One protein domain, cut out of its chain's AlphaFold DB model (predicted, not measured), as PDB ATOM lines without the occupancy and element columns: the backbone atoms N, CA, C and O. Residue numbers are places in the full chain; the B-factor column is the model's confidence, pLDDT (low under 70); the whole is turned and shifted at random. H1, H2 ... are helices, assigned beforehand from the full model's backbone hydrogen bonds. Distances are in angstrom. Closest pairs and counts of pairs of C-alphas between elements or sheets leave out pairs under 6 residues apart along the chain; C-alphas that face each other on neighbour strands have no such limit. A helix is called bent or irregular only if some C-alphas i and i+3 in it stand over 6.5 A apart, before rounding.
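AT A GLANCE: This is residues 2 to 111 of the 113 residues of a protein of hydrothermal vent metagenome (UniProt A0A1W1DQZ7). The longest helix, H4, leads out of a cluster at one end of an elongated model: its arm H4a lies side by side with the hairpin H2 and H3, H1 slants over the beginning of H2, and H4b runs on outward as an arm. Beyond it, a long link leads to H5, which touches no helix at the far end; residues 83 to 94 and 99 to 105 stick out. The printed part has 110 residues with five named helices, H1 to H5 in chain order, and no named strand; the class is all helix. It is loose, with a radius of gyration of the C-alphas of 19.1 A and spans of 57 by 32 by 21 A.

IN THESE COORDINATES: Look first at H4, residues 67 to 88, assigned as one helix by its hydrogen bonds but bent: C-alphas 77 and 80 are 6.7 A apart. Its arms are H4a, residues 67 to 77, from C-alpha 67 at (10.088, 45.634, -4.571), and H4b, residues 80 to 88. H3, residues 41 to 61, is 30.0 A long; H2, residues 20 to 39, is 27.7 A and irregular, with C-alphas 34 and 37 at 7.6 A. H1, residues 2 to 15, is 20.0 A, and H5, residues 100 to 110, ends at C-alpha 110 at (42.005, 50.737, 23.593).

HOW THE PARTS SIT: H4a and H3 form a hairpin at a shallow tilt of 21 degrees, closest at the C-alphas of Ala 54 and Phe 67, 5.4 A. H3 and H2 form another at 15 degrees, closest at Gln 36 and Tyr 44, C-alphas 5.6 A apart. H1 touches H2 with residues 8 to 14 alone, at a steep tilt of 55 degrees; the closest C-alphas, of Ile 13 and Gly 20, are 4.0 A apart. H4b and H5 are apart. Every O i to N i+4 pair is within hydrogen-bond range in H1, H3, H4a, H4b and H5; in H2, 13 of 16.

THE WHOLE: The C-alphas farthest apart, of Val 18 and Asp 109, are 57.8 A apart. The printed part has no cut, and the link from H4 to H5 is long. Residues 2 and 111 have pLDDT under 70.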
ATOM      1  N   ASP A   2       9.996  48.442   3.493       65.12
ATOM      2  CA  ASP A   2       8.771  49.069   2.966       65.12
ATOM      3  C   ASP A   2       8.729  50.584   3.130       65.12
ATOM      4  O   ASP A   2       8.431  51.301   2.180       65.12
ATOM      5  N   ALA A   3       9.136  51.090   4.299       74.00
ATOM      6  CA  ALA A   3       9.159  52.525   4.564       74.00
ATOM      7  C   ALA A   3       9.987  53.319   3.538       74.00
ATOM      8  O   ALA A   3       9.622  54.438   3.213       74.00
ATOM      9  N   TYR A   4      11.068  52.759   2.980       84.38
ATOM     10  CA  TYR A   4      11.883  53.483   1.998       84.38
ATOM     11  C   TYR A   4      11.147  53.661   0.666       84.38
ATOM     12  O   TYR A   4      11.066  54.771   0.150       84.38
ATOM     13  N   VAL A   5      10.576  52.579   0.130       91.06
ATOM     14  CA  VAL A   5       9.867  52.594  -1.160       91.06
ATOM     15  C   VAL A   5       8.558  53.379  -1.049       91.06
ATOM     16  O   VAL A   5       8.226  54.166  -1.936       91.06
ATOM     17  N   ILE A   6       7.836  53.205   0.062       92.88
ATOM     18  CA  ILE A   6       6.579  53.903   0.339       92.88
ATOM     19  C   ILE A   6       6.815  55.403   0.511       92.88
ATOM     20  O   ILE A   6       6.171  56.191  -0.183       92.88
ATOM     21  N   ASN A   7       7.769  55.802   1.359       94.00
ATOM     22  CA  ASN A   7       8.062  57.221   1.575       94.00
ATOM     23  C   ASN A   7       8.579  57.875   0.295       94.00
ATOM     24  O   ASN A   7       8.112  58.947  -0.061       94.00
ATOM     25  N   MET A   8       9.457  57.203  -0.458       94.44
ATOM     26  CA  MET A   8       9.955  57.740  -1.724       94.44
ATOM     27  C   MET A   8       8.824  57.997  -2.725       94.44
ATOM     28  O   MET A   8       8.777  59.067  -3.330       94.44
ATOM     29  N   ARG A   9       7.895  57.048  -2.906       95.50
ATOM     30  CA  ARG A   9       6.721  57.271  -3.766       95.50
ATOM     31  C   ARG A   9       5.916  58.470  -3.270       95.50
ATOM     32  O   ARG A   9       5.520  59.307  -4.081       95.50
ATOM     33  N   GLN A  10       5.674  58.550  -1.962       95.50
ATOM     34  CA  GLN A  10       4.922  59.649  -1.368       95.50
ATOM     35  C   GLN A  10       5.608  60.997  -1.604       95.50
ATOM     36  O   GLN A  10       4.929  61.966  -1.938       95.50
ATOM     37  N   ASP A  11       6.934  61.061  -1.505       96.88
ATOM     38  CA  ASP A  11       7.713  62.268  -1.775       96.88
ATOM     39  C   ASP A  11       7.536  62.721  -3.228       96.88
ATOM     40  O   ASP A  11       7.248  63.893  -3.478       96.88
ATOM     41  N   PHE A  12       7.620  61.796  -4.193       97.62
ATOM     42  CA  PHE A  12       7.393  62.118  -5.606       97.62
ATOM     43  C   PHE A  12       5.955  62.575  -5.889       97.62
ATOM     44  O   PHE A  12       5.766  63.540  -6.626       97.62
ATOM     45  N   ILE A  13       4.946  61.926  -5.295       96.81
ATOM     46  CA  ILE A  13       3.530  62.331  -5.424       96.81
ATOM     47  C   ILE A  13       3.285  63.698  -4.781       96.81
ATOM     48  O   ILE A  13       2.527  64.505  -5.309       96.81
ATOM     49  N   THR A  14       3.929  63.979  -3.650       97.75
ATOM     50  CA  THR A  14       3.786  65.263  -2.954       97.75
ATOM     51  C   THR A  14       4.415  66.402  -3.759       97.75
ATOM     52  O   THR A  14       3.878  67.506  -3.777       97.75
ATOM     53  N   GLN A  15       5.535  66.144  -4.443       97.62
ATOM     54  CA  GLN A  15       6.207  67.125  -5.302       97.62
ATOM     55  C   GLN A  15       5.460  67.383  -6.616       97.62
ATOM     56  O   GLN A  15       5.384  68.528  -7.058       97.62
ATOM     57  N   ASP A  16       4.913  66.337  -7.237       97.69
ATOM     58  CA  ASP A  16       4.121  66.432  -8.464       97.69
ATOM     59  C   ASP A  16       2.912  65.484  -8.368       97.69
ATOM     60  O   ASP A  16       3.035  64.294  -8.657       97.69
ATOM     61  N   PRO A  17       1.723  65.976  -7.986       96.38
ATOM     62  CA  PRO A  17       0.538  65.128  -7.854       96.38
ATOM     63  C   PRO A  17       0.047  64.519  -9.171       96.38
ATOM     64  O   PRO A  17      -0.707  63.548  -9.143       96.38
ATOM     65  N   VAL A  18       0.439  65.088 -10.317       96.94
ATOM     66  CA  VAL A  18      -0.009  64.638 -11.640       96.94
ATOM     67  C   VAL A  18       0.931  63.566 -12.181       96.94
ATOM     68  O   VAL A  18       0.466  62.507 -12.591       96.94
ATOM     69  N   ASN A  19       2.245  63.808 -12.145       97.38
ATOM     70  CA  ASN A  19       3.248  62.899 -12.718       97.38
ATOM     71  C   ASN A  19       4.105  62.189 -11.663       97.38
ATOM     72  O   ASN A  19       5.086  61.531 -12.005       97.38
ATOM     73  N   GLY A  20       3.787  62.308 -10.376       97.38
ATOM     74  CA  GLY A  20       4.635  61.825  -9.285       97.38
ATOM     75  C   GLY A  20       4.941  60.335  -9.370       97.38
ATOM     76  O   GLY A  20       6.087  59.929  -9.199       97.38
ATOM     77  N   PHE A  21       3.955  59.509  -9.727       97.00
ATOM     78  CA  PHE A  21       4.204  58.079  -9.918       97.00
ATOM     79  C   PHE A  21       5.125  57.795 -11.117       97.00
ATOM     80  O   PHE A  21       6.017  56.950 -11.027       97.00
ATOM     81  N   ASP A  22       4.962  58.520 -12.222       97.75
ATOM     82  CA  ASP A  22       5.830  58.367 -13.394       97.75
ATOM     83  C   ASP A  22       7.255  58.853 -13.087       97.75
ATOM     84  O   ASP A  22       8.232  58.216 -13.480       97.75
ATOM     85  N   ASN A  23       7.404  59.927 -12.309       98.19
ATOM     86  CA  ASN A  23       8.696  60.415 -11.823       98.19
ATOM     87  C   ASN A  23       9.382  59.394 -10.900       98.19
ATOM     88  O   ASN A  23      10.571  59.117 -11.075       98.19
ATOM     89  N   PHE A  24       8.634  58.783  -9.980       97.94
ATOM     90  CA  PHE A  24       9.095  57.675  -9.140       97.94
ATOM     91  C   PHE A  24       9.542  56.468  -9.980       97.94
ATOM     92  O   PHE A  24      10.625  55.921  -9.767       97.94
ATOM     93  N   SER A  25       8.752  56.090 -10.985       98.00
ATOM     94  CA  SER A  25       9.068  54.979 -11.891       98.00
ATOM     95  C   SER A  25      10.347  55.255 -12.683       98.00
ATOM     96  O   SER A  25      11.280  54.450 -12.705       98.00
ATOM     97  N   ASN A  26      10.449  56.455 -13.258       98.12
ATOM     98  CA  ASN A  26      11.629  56.916 -13.983       98.12
ATOM     99  C   ASN A  26      12.875  56.979 -13.095       98.12
ATOM    100  O   ASN A  26      13.978  56.706 -13.570       98.12
ATOM    101  N   TYR A  27      12.728  57.332 -11.817       97.75
ATOM    102  CA  TYR A  27      13.834  57.322 -10.865       97.75
ATOM    103  C   TYR A  27      14.428  55.919 -10.706       97.75
ATOM    104  O   TYR A  27      15.653  55.773 -10.786       97.75
ATOM    105  N   TRP A  28      13.592  54.890 -10.544       97.69
ATOM    106  CA  TRP A  28      14.046  53.499 -10.462       97.69
ATOM    107  C   TRP A  28      14.752  53.050 -11.741       97.69
ATOM    108  O   TRP A  28      15.890  52.581 -11.680       97.69
ATOM    109  N   LEU A  29      14.124  53.265 -12.900       98.06
ATOM    110  CA  LEU A  29      14.671  52.847 -14.194       98.06
ATOM    111  C   LEU A  29      16.016  53.527 -14.493       98.06
ATOM    112  O   LEU A  29      17.004  52.854 -14.784       98.06
ATOM    113  N   ARG A  30      16.109  54.850 -14.306       97.81
ATOM    114  CA  ARG A  30      17.365  55.599 -14.491       97.81
ATOM    115  C   ARG A  30      18.443  55.197 -13.490       97.81
ATOM    116  O   ARG A  30      19.631  55.250 -13.807       97.81
ATOM    117  N   SER A  31      18.068  54.848 -12.262       95.81
ATOM    118  CA  SER A  31      19.033  54.386 -11.258       95.81
ATOM    119  C   SER A  31      19.605  53.021 -11.634       95.81
ATOM    120  O   SER A  31      20.813  52.816 -11.500       95.81
ATOM    121  N   LEU A  32      18.777  52.132 -12.191       96.88
ATOM    122  CA  LEU A  32      19.220  50.840 -12.704       96.88
ATOM    123  C   LEU A  32      20.140  50.986 -13.930       96.88
ATOM    124  O   LEU A  32      21.190  50.344 -13.996       96.88
ATOM    125  N   GLU A  33      19.815  51.878 -14.869       96.88
ATOM    126  CA  GLU A  33      20.665  52.182 -16.034       96.88
ATOM    127  C   GLU A  33      22.076  52.632 -15.628       96.88
ATOM    128  O   GLU A  33      23.074  52.164 -16.183       96.88
ATOM    129  N   LYS A  34      22.194  53.490 -14.604       96.94
ATOM    130  CA  LYS A  34      23.496  53.981 -14.110       96.94
ATOM    131  C   LYS A  34      24.428  52.858 -13.651       96.94
ATOM    132  O   LYS A  34      25.648  53.018 -13.719       96.94
ATOM    133  N   ILE A  35      23.880  51.738 -13.181       95.56
ATOM    134  CA  ILE A  35      24.658  50.605 -12.665       95.56
ATOM    135  C   ILE A  35      24.799  49.451 -13.667       95.56
ATOM    136  O   ILE A  35      25.551  48.512 -13.400       95.56
ATOM    137  N   GLN A  36      24.189  49.551 -14.854       95.38
ATOM    138  CA  GLN A  36      24.199  48.524 -15.904       95.38
ATOM    139  C   GLN A  36      25.604  47.990 -16.216       95.38
ATOM    140  O   GLN A  36      25.808  46.782 -16.294       95.38
ATOM    141  N   ARG A  37      26.599  48.878 -16.369       93.88
ATOM    142  CA  ARG A  37      27.978  48.474 -16.710       93.88
ATOM    143  C   ARG A  37      28.607  47.539 -15.676       93.88
ATOM    144  O   ARG A  37      29.438  46.720 -16.045       93.88
ATOM    145  N   ARG A  38      28.246  47.687 -14.399       91.94
ATOM    146  CA  ARG A  38      28.760  46.851 -13.305       91.94
ATOM    147  C   ARG A  38      27.974  45.554 -13.161       91.94
ATOM    148  O   ARG A  38      28.574  44.534 -12.861       91.94
ATOM    149  N   LEU A  39      26.661  45.604 -13.390       93.12
ATOM    150  CA  LEU A  39      25.800  44.419 -13.375       93.12
ATOM    151  C   LEU A  39      26.113  43.459 -14.532       93.12
ATOM    152  O   LEU A  39      26.011  42.247 -14.374       93.12
ATOM    153  N   GLY A  40      26.480  44.001 -15.695       94.44
ATOM    154  CA  GLY A  40      26.508  43.244 -16.942       94.44
ATOM    155  C   GLY A  40      25.111  43.120 -17.560       94.44
ATOM    156  O   GLY A  40      24.092  43.364 -16.913       94.44
ATOM    157  N   LEU A  41      25.062  42.773 -18.848       95.44
ATOM    158  CA  LEU A  41      23.825  42.820 -19.636       95.44
ATOM    159  C   LEU A  41      22.748  41.854 -19.123       95.44
ATOM    160  O   LEU A  41      21.588  42.243 -19.018       95.44
ATOM    161  N   GLU A  42      23.129  40.621 -18.790       95.81
ATOM    162  CA  GLU A  42      22.198  39.574 -18.354       95.81
ATOM    163  C   GLU A  42      21.500  39.941 -17.036       95.81
ATOM    164  O   GLU A  42      20.271  40.008 -16.978       95.81
ATOM    165  N   ARG A  43      22.276  40.280 -15.997       94.31
ATOM    166  CA  ARG A  43      21.727  40.705 -14.698       94.31
ATOM    167  C   ARG A  43      20.932  41.998 -14.807       94.31
ATOM    168  O   ARG A  43      19.886  42.119 -14.178       94.31
ATOM    169  N   TYR A  44      21.379  42.944 -15.634       96.69
ATOM    170  CA  TYR A  44      20.613  44.158 -15.907       96.69
ATOM    171  C   TYR A  44      19.228  43.843 -16.489       96.69
ATOM    172  O   TYR A  44      18.236  44.397 -16.025       96.69
ATOM    173  N   GLN A  45      19.132  42.938 -17.467       97.38
ATOM    174  CA  GLN A  45      17.846  42.548 -18.053       97.38
ATOM    175  C   GLN A  45      16.936  41.838 -17.044       97.38
ATOM    176  O   GLN A  45      15.729  42.082 -17.046       97.38
ATOM    177  N   ALA A  46      17.492  40.984 -16.181       96.88
ATOM    178  CA  ALA A  46      16.739  40.346 -15.102       96.88
ATOM    179  C   ALA A  46      16.201  41.388 -14.105       96.88
ATOM    180  O   ALA A  46      15.000  41.424 -13.837       96.88
ATOM    181  N   MET A  47      17.060  42.302 -13.653       97.69
ATOM    182  CA  MET A  47      16.683  43.408 -12.772       97.69
ATOM    183  C   MET A  47      15.625  44.319 -13.386       97.69
ATOM    184  O   MET A  47      14.684  44.718 -12.707       97.69
ATOM    185  N   LEU A  48      15.742  44.629 -14.677       98.06
ATOM    186  CA  LEU A  48      14.783  45.481 -15.374       98.06
ATOM    187  C   LEU A  48      13.383  44.853 -15.384       98.06
ATOM    188  O   LEU A  48      12.396  45.560 -15.206       98.06
ATOM    189  N   LYS A  49      13.286  43.529 -15.549       98.12
ATOM    190  CA  LYS A  49      12.007  42.808 -15.454       98.12
ATOM    191  C   LYS A  49      11.420  42.878 -14.045       98.12
ATOM    192  O   LYS A  49      10.232  43.152 -13.918       98.12
ATOM    193  N   LEU A  50      12.244  42.676 -13.013       97.62
ATOM    194  CA  LEU A  50      11.805  42.771 -11.617       97.62
ATOM    195  C   LEU A  50      11.286  44.175 -11.290       97.62
ATOM    196  O   LEU A  50      10.194  44.312 -10.749       97.62
ATOM    197  N   VAL A  51      12.031  45.217 -11.670       97.94
ATOM    198  CA  VAL A  51      11.644  46.614 -11.429       97.94
ATOM    199  C   VAL A  51      10.350  46.964 -12.158       97.94
ATOM    200  O   VAL A  51       9.462  47.545 -11.544       97.94
ATOM    201  N   ASN A  52      10.206  46.597 -13.436       98.19
ATOM    202  CA  ASN A  52       8.971  46.872 -14.176       98.19
ATOM    203  C   ASN A  52       7.763  46.157 -13.556       98.19
ATOM    204  O   ASN A  52       6.748  46.801 -13.321       98.19
ATOM    205  N   GLY A  53       7.892  44.872 -13.208       97.62
ATOM    206  CA  GLY A  53       6.807  44.137 -12.550       97.62
ATOM    207  C   GLY A  53       6.436  44.719 -11.182       97.62
ATOM    208  O   GLY A  53       5.257  44.823 -10.847       97.62
ATOM    209  N   ALA A  54       7.428  45.166 -10.405       97.19
ATOM    210  CA  ALA A  54       7.200  45.838  -9.129       97.19
ATOM    211  C   ALA A  54       6.475  47.182  -9.300       97.19
ATOM    212  O   ALA A  54       5.564  47.495  -8.537       97.19
ATOM    213  N   LEU A  55       6.859  47.967 -10.310       97.81
ATOM    214  CA  LEU A  55       6.224  49.243 -10.634       97.81
ATOM    215  C   LEU A  55       4.779  49.060 -11.105       97.81
ATOM    216  O   LEU A  55       3.910  49.796 -10.650       97.81
ATOM    217  N   GLU A  56       4.511  48.082 -11.969       96.81
ATOM    218  CA  GLU A  56       3.153  47.751 -12.421       96.81
ATOM    219  C   GLU A  56       2.265  47.333 -11.246       96.81
ATOM    220  O   GLU A  56       1.210  47.927 -11.031       96.81
ATOM    221  N   CYS A  57       2.732  46.398 -10.410       95.00
ATOM    222  CA  CYS A  57       1.997  45.972  -9.219       95.00
ATOM    223  C   CYS A  57       1.710  47.152  -8.278       95.00
ATOM    224  O   CYS A  57       0.574  47.348  -7.838       95.00
ATOM    225  N   TYR A  58       2.710  48.004  -8.034       95.38
ATOM    226  CA  TYR A  58       2.534  49.139  -7.137       95.38
ATOM    227  C   TYR A  58       1.586  50.203  -7.716       95.38
ATOM    228  O   TYR A  58       0.862  50.862  -6.966       95.38
ATOM    229  N   LYS A  59       1.552  50.358  -9.044       94.75
ATOM    230  CA  LYS A  59       0.620  51.258  -9.731       94.75
ATOM    231  C   LYS A  59      -0.821  50.769  -9.625       94.75
ATOM    232  O   LYS A  59      -1.702  51.566  -9.308       94.75
ATOM    233  N   ASP A  60      -1.037  49.483  -9.878       94.50
ATOM    234  CA  ASP A  60      -2.375  48.912 -10.036       94.50
ATOM    235  C   ASP A  60      -3.016  48.542  -8.697       94.50
ATOM    236  O   ASP A  60      -4.217  48.730  -8.507       94.50
ATOM    237  N   GLN A  61      -2.218  48.029  -7.760       93.06
ATOM    238  CA  GLN A  61      -2.702  47.450  -6.503       93.06
ATOM    239  C   GLN A  61      -2.335  48.310  -5.288       93.06
ATOM    240  O   GLN A  61      -2.905  48.144  -4.214       93.06
ATOM    241  N   GLY A  62      -1.406  49.260  -5.438       90.31
ATOM    242  CA  GLY A  62      -0.917  50.066  -4.317       90.31
ATOM    243  C   GLY A  62      -0.010  49.289  -3.355       90.31
ATOM    244  O   GLY A  62       0.321  49.811  -2.291       90.31
ATOM    245  N   GLU A  63       0.422  48.087  -3.738       90.12
ATOM    246  CA  GLU A  63       1.260  47.200  -2.933       90.12
ATOM    247  C   GLU A  63       2.741  47.348  -3.302       90.12
ATOM    248  O   GLU A  63       3.126  47.274  -4.469       90.12
ATOM    249  N   ALA A  64       3.593  47.552  -2.295       92.94
ATOM    250  CA  ALA A  64       5.033  47.723  -2.493       92.94
ATOM    251  C   ALA A  64       5.806  46.390  -2.495       92.94
ATOM    252  O   ALA A  64       7.009  46.388  -2.754       92.94
ATOM    253  N   ASP A  65       5.135  45.263  -2.245       93.06
ATOM    254  CA  ASP A  65       5.775  43.963  -2.013       93.06
ATOM    255  C   ASP A  65       6.569  43.460  -3.230       93.06
ATOM    256  O   ASP A  65       7.579  42.767  -3.093       93.06
ATOM    257  N   GLY A  66       6.203  43.892  -4.440       94.06
ATOM    258  CA  GLY A  66       6.977  43.611  -5.652       94.06
ATOM    259  C   GLY A  66       8.424  44.128  -5.603       94.06
ATOM    260  O   GLY A  66       9.284  43.612  -6.317       94.06
ATOM    261  N   PHE A  67       8.733  45.105  -4.743       95.88
ATOM    262  CA  PHE A  67      10.088  45.634  -4.571       95.88
ATOM    263  C   PHE A  67      10.984  44.775  -3.674       95.88
ATOM    264  O   PHE A  67      12.197  45.000  -3.667       95.88
ATOM    265  N   TYR A  68      10.445  43.782  -2.956       94.44
ATOM    266  CA  TYR A  68      11.259  42.858  -2.161       94.44
ATOM    267  C   TYR A  68      12.374  42.185  -2.975       94.44
ATOM    268  O   TYR A  68      13.546  42.421  -2.664       94.44
ATOM    269  N   PRO A  69      12.062  41.447  -4.057       94.62
ATOM    270  CA  PRO A  69      13.091  40.809  -4.877       94.62
ATOM    271  C   PRO A  69      14.024  41.817  -5.567       94.62
ATOM    272  O   PRO A  69      15.193  41.520  -5.795       94.62
ATOM    273  N   VAL A  70      13.543  43.029  -5.880       95.75
ATOM    274  CA  VAL A  70      14.370  44.093  -6.483       95.75
ATOM    275  C   VAL A  70      15.483  44.525  -5.531       95.75
ATOM    276  O   VAL A  70      16.642  44.640  -5.923       95.75
ATOM    277  N   VAL A  71      15.135  44.809  -4.278       94.12
ATOM    278  CA  VAL A  71      16.095  45.300  -3.284       94.12
ATOM    279  C   VAL A  71      17.024  44.184  -2.827       94.12
ATOM    280  O   VAL A  71      18.208  44.448  -2.639       94.12
ATOM    281  N   GLU A  72      16.529  42.954  -2.687       94.38
ATOM    282  CA  GLU A  72      17.373  41.795  -2.385       94.38
ATOM    283  C   GLU A  72      18.479  41.625  -3.435       94.38
ATOM    284  O   GLU A  72      19.660  41.599  -3.082       94.38
ATOM    285  N   GLU A  73      18.128  41.622  -4.725       93.81
ATOM    286  CA  GLU A  73      19.113  41.492  -5.805       93.81
ATOM    287  C   GLU A  73      20.054  42.705  -5.886       93.81
ATOM    288  O   GLU A  73      21.230  42.558  -6.213       93.81
ATOM    289  N   LEU A  74      19.603  43.915  -5.534       94.25
ATOM    290  CA  LEU A  74      20.512  45.059  -5.414       94.25
ATOM    291  C   LEU A  74      21.521  44.865  -4.278       94.25
ATOM    292  O   LEU A  74      22.707  45.139  -4.464       94.25
ATOM    293  N   LEU A  75      21.077  44.412  -3.107       93.31
ATOM    294  CA  LEU A  75      21.954  44.215  -1.953       93.31
ATOM    295  C   LEU A  75      22.979  43.113  -2.235       93.31
ATOM    296  O   LEU A  75      24.179  43.380  -2.224       93.31
ATOM    297  N   VAL A  76      22.508  41.925  -2.602       91.44
ATOM    298  CA  VAL A  76      23.354  40.739  -2.791       91.44
ATOM    299  C   VAL A  76      24.099  40.778  -4.125       91.44
ATOM    300  O   VAL A  76      25.282  40.454  -4.215       91.44
ATOM    301  N   GLY A  77      23.417  41.171  -5.199       87.94
ATOM    302  CA  GLY A  77      23.944  41.105  -6.560       87.94
ATOM    303  C   GLY A  77      24.818  42.293  -6.959       87.94
ATOM    304  O   GLY A  77      25.651  42.150  -7.859       87.94
ATOM    305  N   TYR A  78      24.663  43.453  -6.310       91.31
ATOM    306  CA  TYR A  78      25.393  44.678  -6.656       91.31
ATOM    307  C   TYR A  78      26.221  45.252  -5.503       91.31
ATOM    308  O   TYR A  78      27.410  45.538  -5.695       91.31
ATOM    309  N   TYR A  79      25.627  45.444  -4.323       92.94
ATOM    310  CA  TYR A  79      26.306  46.109  -3.212       92.94
ATOM    311  C   TYR A  79      27.329  45.206  -2.517       92.94
ATOM    312  O   TYR A  79      28.452  45.668  -2.308       92.94
ATOM    313  N   ASP A  80      27.012  43.939  -2.243       91.06
ATOM    314  CA  ASP A  80      27.918  43.011  -1.549       91.06
ATOM    315  C   ASP A  80      29.263  42.830  -2.286       91.06
ATOM    316  O   ASP A  80      30.303  43.134  -1.692       91.06
ATOM    317  N   PRO A  81      29.312  42.499  -3.598       90.38
ATOM    318  CA  PRO A  81      30.587  42.371  -4.312       90.38
ATOM    319  C   PRO A  81      31.376  43.684  -4.364       90.38
ATOM    320  O   PRO A  81      32.612  43.696  -4.341       90.38
ATOM    321  N   MET A  82      30.672  44.819  -4.449       91.38
ATOM    322  CA  MET A  82      31.304  46.133  -4.424       91.38
ATOM    323  C   MET A  82      31.932  46.414  -3.056       91.38
ATOM    324  O   MET A  82      33.052  46.933  -3.005       91.38
ATOM    325  N   TYR A  83      31.233  46.106  -1.963       90.88
ATOM    326  CA  TYR A  83      31.742  46.303  -0.612       90.88
ATOM    327  C   TYR A  83      32.912  45.375  -0.311       90.88
ATOM    328  O   TYR A  83      33.935  45.866   0.169       90.88
ATOM    329  N   ASP A  84      32.838  44.102  -0.693       89.06
ATOM    330  CA  ASP A  84      33.951  43.158  -0.562       89.06
ATOM    331  C   ASP A  84      35.214  43.683  -1.248       89.06
ATOM    332  O   ASP A  84      36.287  43.757  -0.642       89.06
ATOM    333  N   TYR A  85      35.080  44.153  -2.490       89.00
ATOM    334  CA  TYR A  85      36.191  44.738  -3.234       89.00
ATOM    335  C   TYR A  85      36.758  46.000  -2.561       89.00
ATOM    336  O   TYR A  85      37.975  46.198  -2.495       89.00
ATOM    337  N   GLN A  86      35.888  46.879  -2.056       89.31
ATOM    338  CA  GLN A  86      36.304  48.100  -1.360       89.31
ATOM    339  C   GLN A  86      37.021  47.804  -0.039       89.31
ATOM    340  O   GLN A  86      37.987  48.500   0.287       89.31
ATOM    341  N   ILE A  87      36.563  46.795   0.704       87.69
ATOM    342  CA  ILE A  87      37.171  46.351   1.960       87.69
ATOM    343  C   ILE A  87      38.549  45.756   1.681       87.69
ATOM    344  O   ILE A  87      39.518  46.181   2.309       87.69
ATOM    345  N   GLN A  88      38.666  44.857   0.699       88.00
ATOM    346  CA  GLN A  88      39.942  44.241   0.313       88.00
ATOM    347  C   GLN A  88      41.012  45.292  -0.011       88.00
ATOM    348  O   GLN A  88      42.136  45.205   0.476       88.00
ATOM    349  N   LYS A  89      40.653  46.354  -0.739       87.75
ATOM    350  CA  LYS A  89      41.572  47.461  -1.065       87.75
ATOM    351  C   LYS A  89      42.049  48.291   0.124       87.75
ATOM    352  O   LYS A  89      42.995  49.059  -0.018       87.75
ATOM    353  N   LYS A  90      41.355  48.225   1.258       88.62
ATOM    354  CA  LYS A  90      41.666  49.007   2.461       88.62
ATOM    355  C   LYS A  90      42.149  48.127   3.608       88.62
ATOM    356  O   LYS A  90      42.292  48.644   4.714       88.62
ATOM    357  N   MET A  91      42.409  46.840   3.361       85.00
ATOM    358  CA  MET A  91      42.833  45.896   4.396       85.00
ATOM    359  C   MET A  91      44.083  46.366   5.144       85.00
ATOM    360  O   MET A  91      44.141  46.194   6.354       85.00
ATOM    361  N   ASP A  92      45.001  47.069   4.482       86.62
ATOM    362  CA  ASP A  92      46.212  47.613   5.118       86.62
ATOM    363  C   ASP A  92      45.926  48.645   6.227       86.62
ATOM    364  O   ASP A  92      46.778  48.911   7.071       86.62
ATOM    365  N   ARG A  93      44.728  49.250   6.245       88.31
ATOM    366  CA  ARG A  93      44.288  50.193   7.291       88.31
ATOM    367  C   ARG A  93      43.528  49.506   8.427       88.31
ATOM    368  O   ARG A  93      43.186  50.165   9.408       88.31
ATOM    369  N   VAL A  94      43.202  48.222   8.285       87.31
ATOM    370  CA  VAL A  94      42.424  47.472   9.273       87.31
ATOM    371  C   VAL A  94      43.355  47.056  10.408       87.31
ATOM    372  O   VAL A  94      44.151  46.135  10.274       87.31
ATOM    373  N   VAL A  95      43.243  47.743  11.544       89.62
ATOM    374  CA  VAL A  95      44.066  47.486  12.741       89.62
ATOM    375  C   VAL A  95      43.604  46.272  13.556       89.62
ATOM    376  O   VAL A  95      44.354  45.784  14.402       89.62
ATOM    377  N   PHE A  96      42.373  45.804  13.323       89.69
ATOM    378  CA  PHE A  96      41.783  44.617  13.942       89.69
ATOM    379  C   PHE A  96      40.555  44.135  13.157       89.69
ATOM    380  O   PHE A  96      39.780  44.950  12.656       89.69
ATOM    381  N   LYS A  97      40.366  42.814  13.069       88.25
ATOM    382  CA  LYS A  97      39.205  42.160  12.451       88.25
ATOM    383  C   LYS A  97      38.830  40.928  13.274       88.25
ATOM    384  O   LYS A  97      39.687  40.089  13.523       88.25
ATOM    385  N   GLY A  98      37.556  40.810  13.631       88.62
ATOM    386  CA  GLY A  98      36.997  39.687  14.381       88.62
ATOM    387  C   GLY A  98      35.471  39.740  14.371       88.62
ATOM    388  O   GLY A  98      34.876  40.562  13.670       88.62
ATOM    389  N   SER A  99      34.834  38.870  15.145       92.38
ATOM    390  CA  SER A  99      33.403  38.939  15.444       92.38
ATOM    391  C   SER A  99      33.028  40.258  16.129       92.38
ATOM    392  O   SER A  99      33.884  40.976  16.648       92.38
ATOM    393  N   ALA A 100      31.730  40.574  16.177       89.62
ATOM    394  CA  ALA A 100      31.245  41.787  16.837       89.62
ATOM    395  C   ALA A 100      31.740  41.902  18.292       89.62
ATOM    396  O   ALA A 100      32.212  42.962  18.695       89.62
ATOM    397  N   ASN A 101      31.714  40.799  19.049       93.25
ATOM    398  CA  ASN A 101      32.190  40.770  20.435       93.25
ATOM    399  C   ASN A 101      33.699  41.029  20.538       93.25
ATOM    400  O   ASN A 101      34.134  41.784  21.402       93.25
ATOM    401  N   GLU A 102      34.497  40.445  19.644       92.62
ATOM    402  CA  GLU A 102      35.948  40.652  19.612       92.62
ATOM    403  C   GLU A 102      36.303  42.094  19.237       92.62
ATOM    404  O   GLU A 102      37.197  42.687  19.837       92.62
ATOM    405  N   VAL A 103      35.578  42.685  18.282       92.44
ATOM    406  CA  VAL A 103      35.759  44.091  17.892       92.44
ATOM    407  C   VAL A 103      35.398  45.018  19.051       92.44
ATOM    408  O   VAL A 103      36.149  45.947  19.338       92.44
ATOM    409  N   LEU A 104      34.290  44.756  19.749       92.00
ATOM    410  CA  LEU A 104      33.896  45.524  20.933       92.00
ATOM    411  C   LEU A 104      34.940  45.418  22.050       92.00
ATOM    412  O   LEU A 104      35.312  46.440  22.622       92.00
ATOM    413  N   SER A 105      35.455  44.214  22.317       92.31
ATOM    414  CA  SER A 105      36.535  44.013  23.292       92.31
ATOM    415  C   SER A 105      37.772  44.826  22.916       92.31
ATOM    416  O   SER A 105      38.256  45.610  23.723       92.31
ATOM    417  N   TYR A 106      38.225  44.728  21.663       91.94
ATOM    418  CA  TYR A 106      39.385  45.466  21.167       91.94
ATOM    419  C   TYR A 106      39.238  46.994  21.295       91.94
ATOM    420  O   TYR A 106      40.209  47.688  21.600       91.94
ATOM    421  N   LEU A 107      38.037  47.536  21.057       90.88
ATOM    422  CA  LEU A 107      37.754  48.967  21.214       90.88
ATOM    423  C   LEU A 107      37.724  49.401  22.685       90.88
ATOM    424  O   LEU A 107      38.207  50.491  22.997       90.88
ATOM    425  N   ASN A 108      37.195  48.560  23.576       90.69
ATOM    426  CA  ASN A 108      37.190  48.812  25.018       90.69
ATOM    427  C   ASN A 108      38.611  48.779  25.592       90.69
ATOM    428  O   ASN A 108      38.987  49.687  26.324       90.69
ATOM    429  N   ASP A 109      39.426  47.804  25.186       85.62
ATOM    430  CA  ASP A 109      40.818  47.661  25.634       85.62
ATOM    431  C   ASP A 109      41.704  48.843  25.192       85.62
ATOM    432  O   ASP A 109      42.724  49.136  25.815       85.62
ATOM    433  N   ARG A 110      41.319  49.540  24.111       77.56
ATOM    434  CA  ARG A 110      42.005  50.737  23.593       77.56
ATOM    435  C   ARG A 110      41.374  52.060  24.013       77.56
ATOM    436  O   ARG A 110      42.021  53.094  23.858       77.56
ATOM    437  N   SER A 111      40.159  52.043  24.552       62.12
ATOM    438  CA  SER A 111      39.552  53.204  25.206       62.12
ATOM    439  C   SER A 111      40.131  53.336  26.611       62.12
ATOM    440  O   SER A 111      39.473  53.072  27.613       62.12
TER     441      SER A 111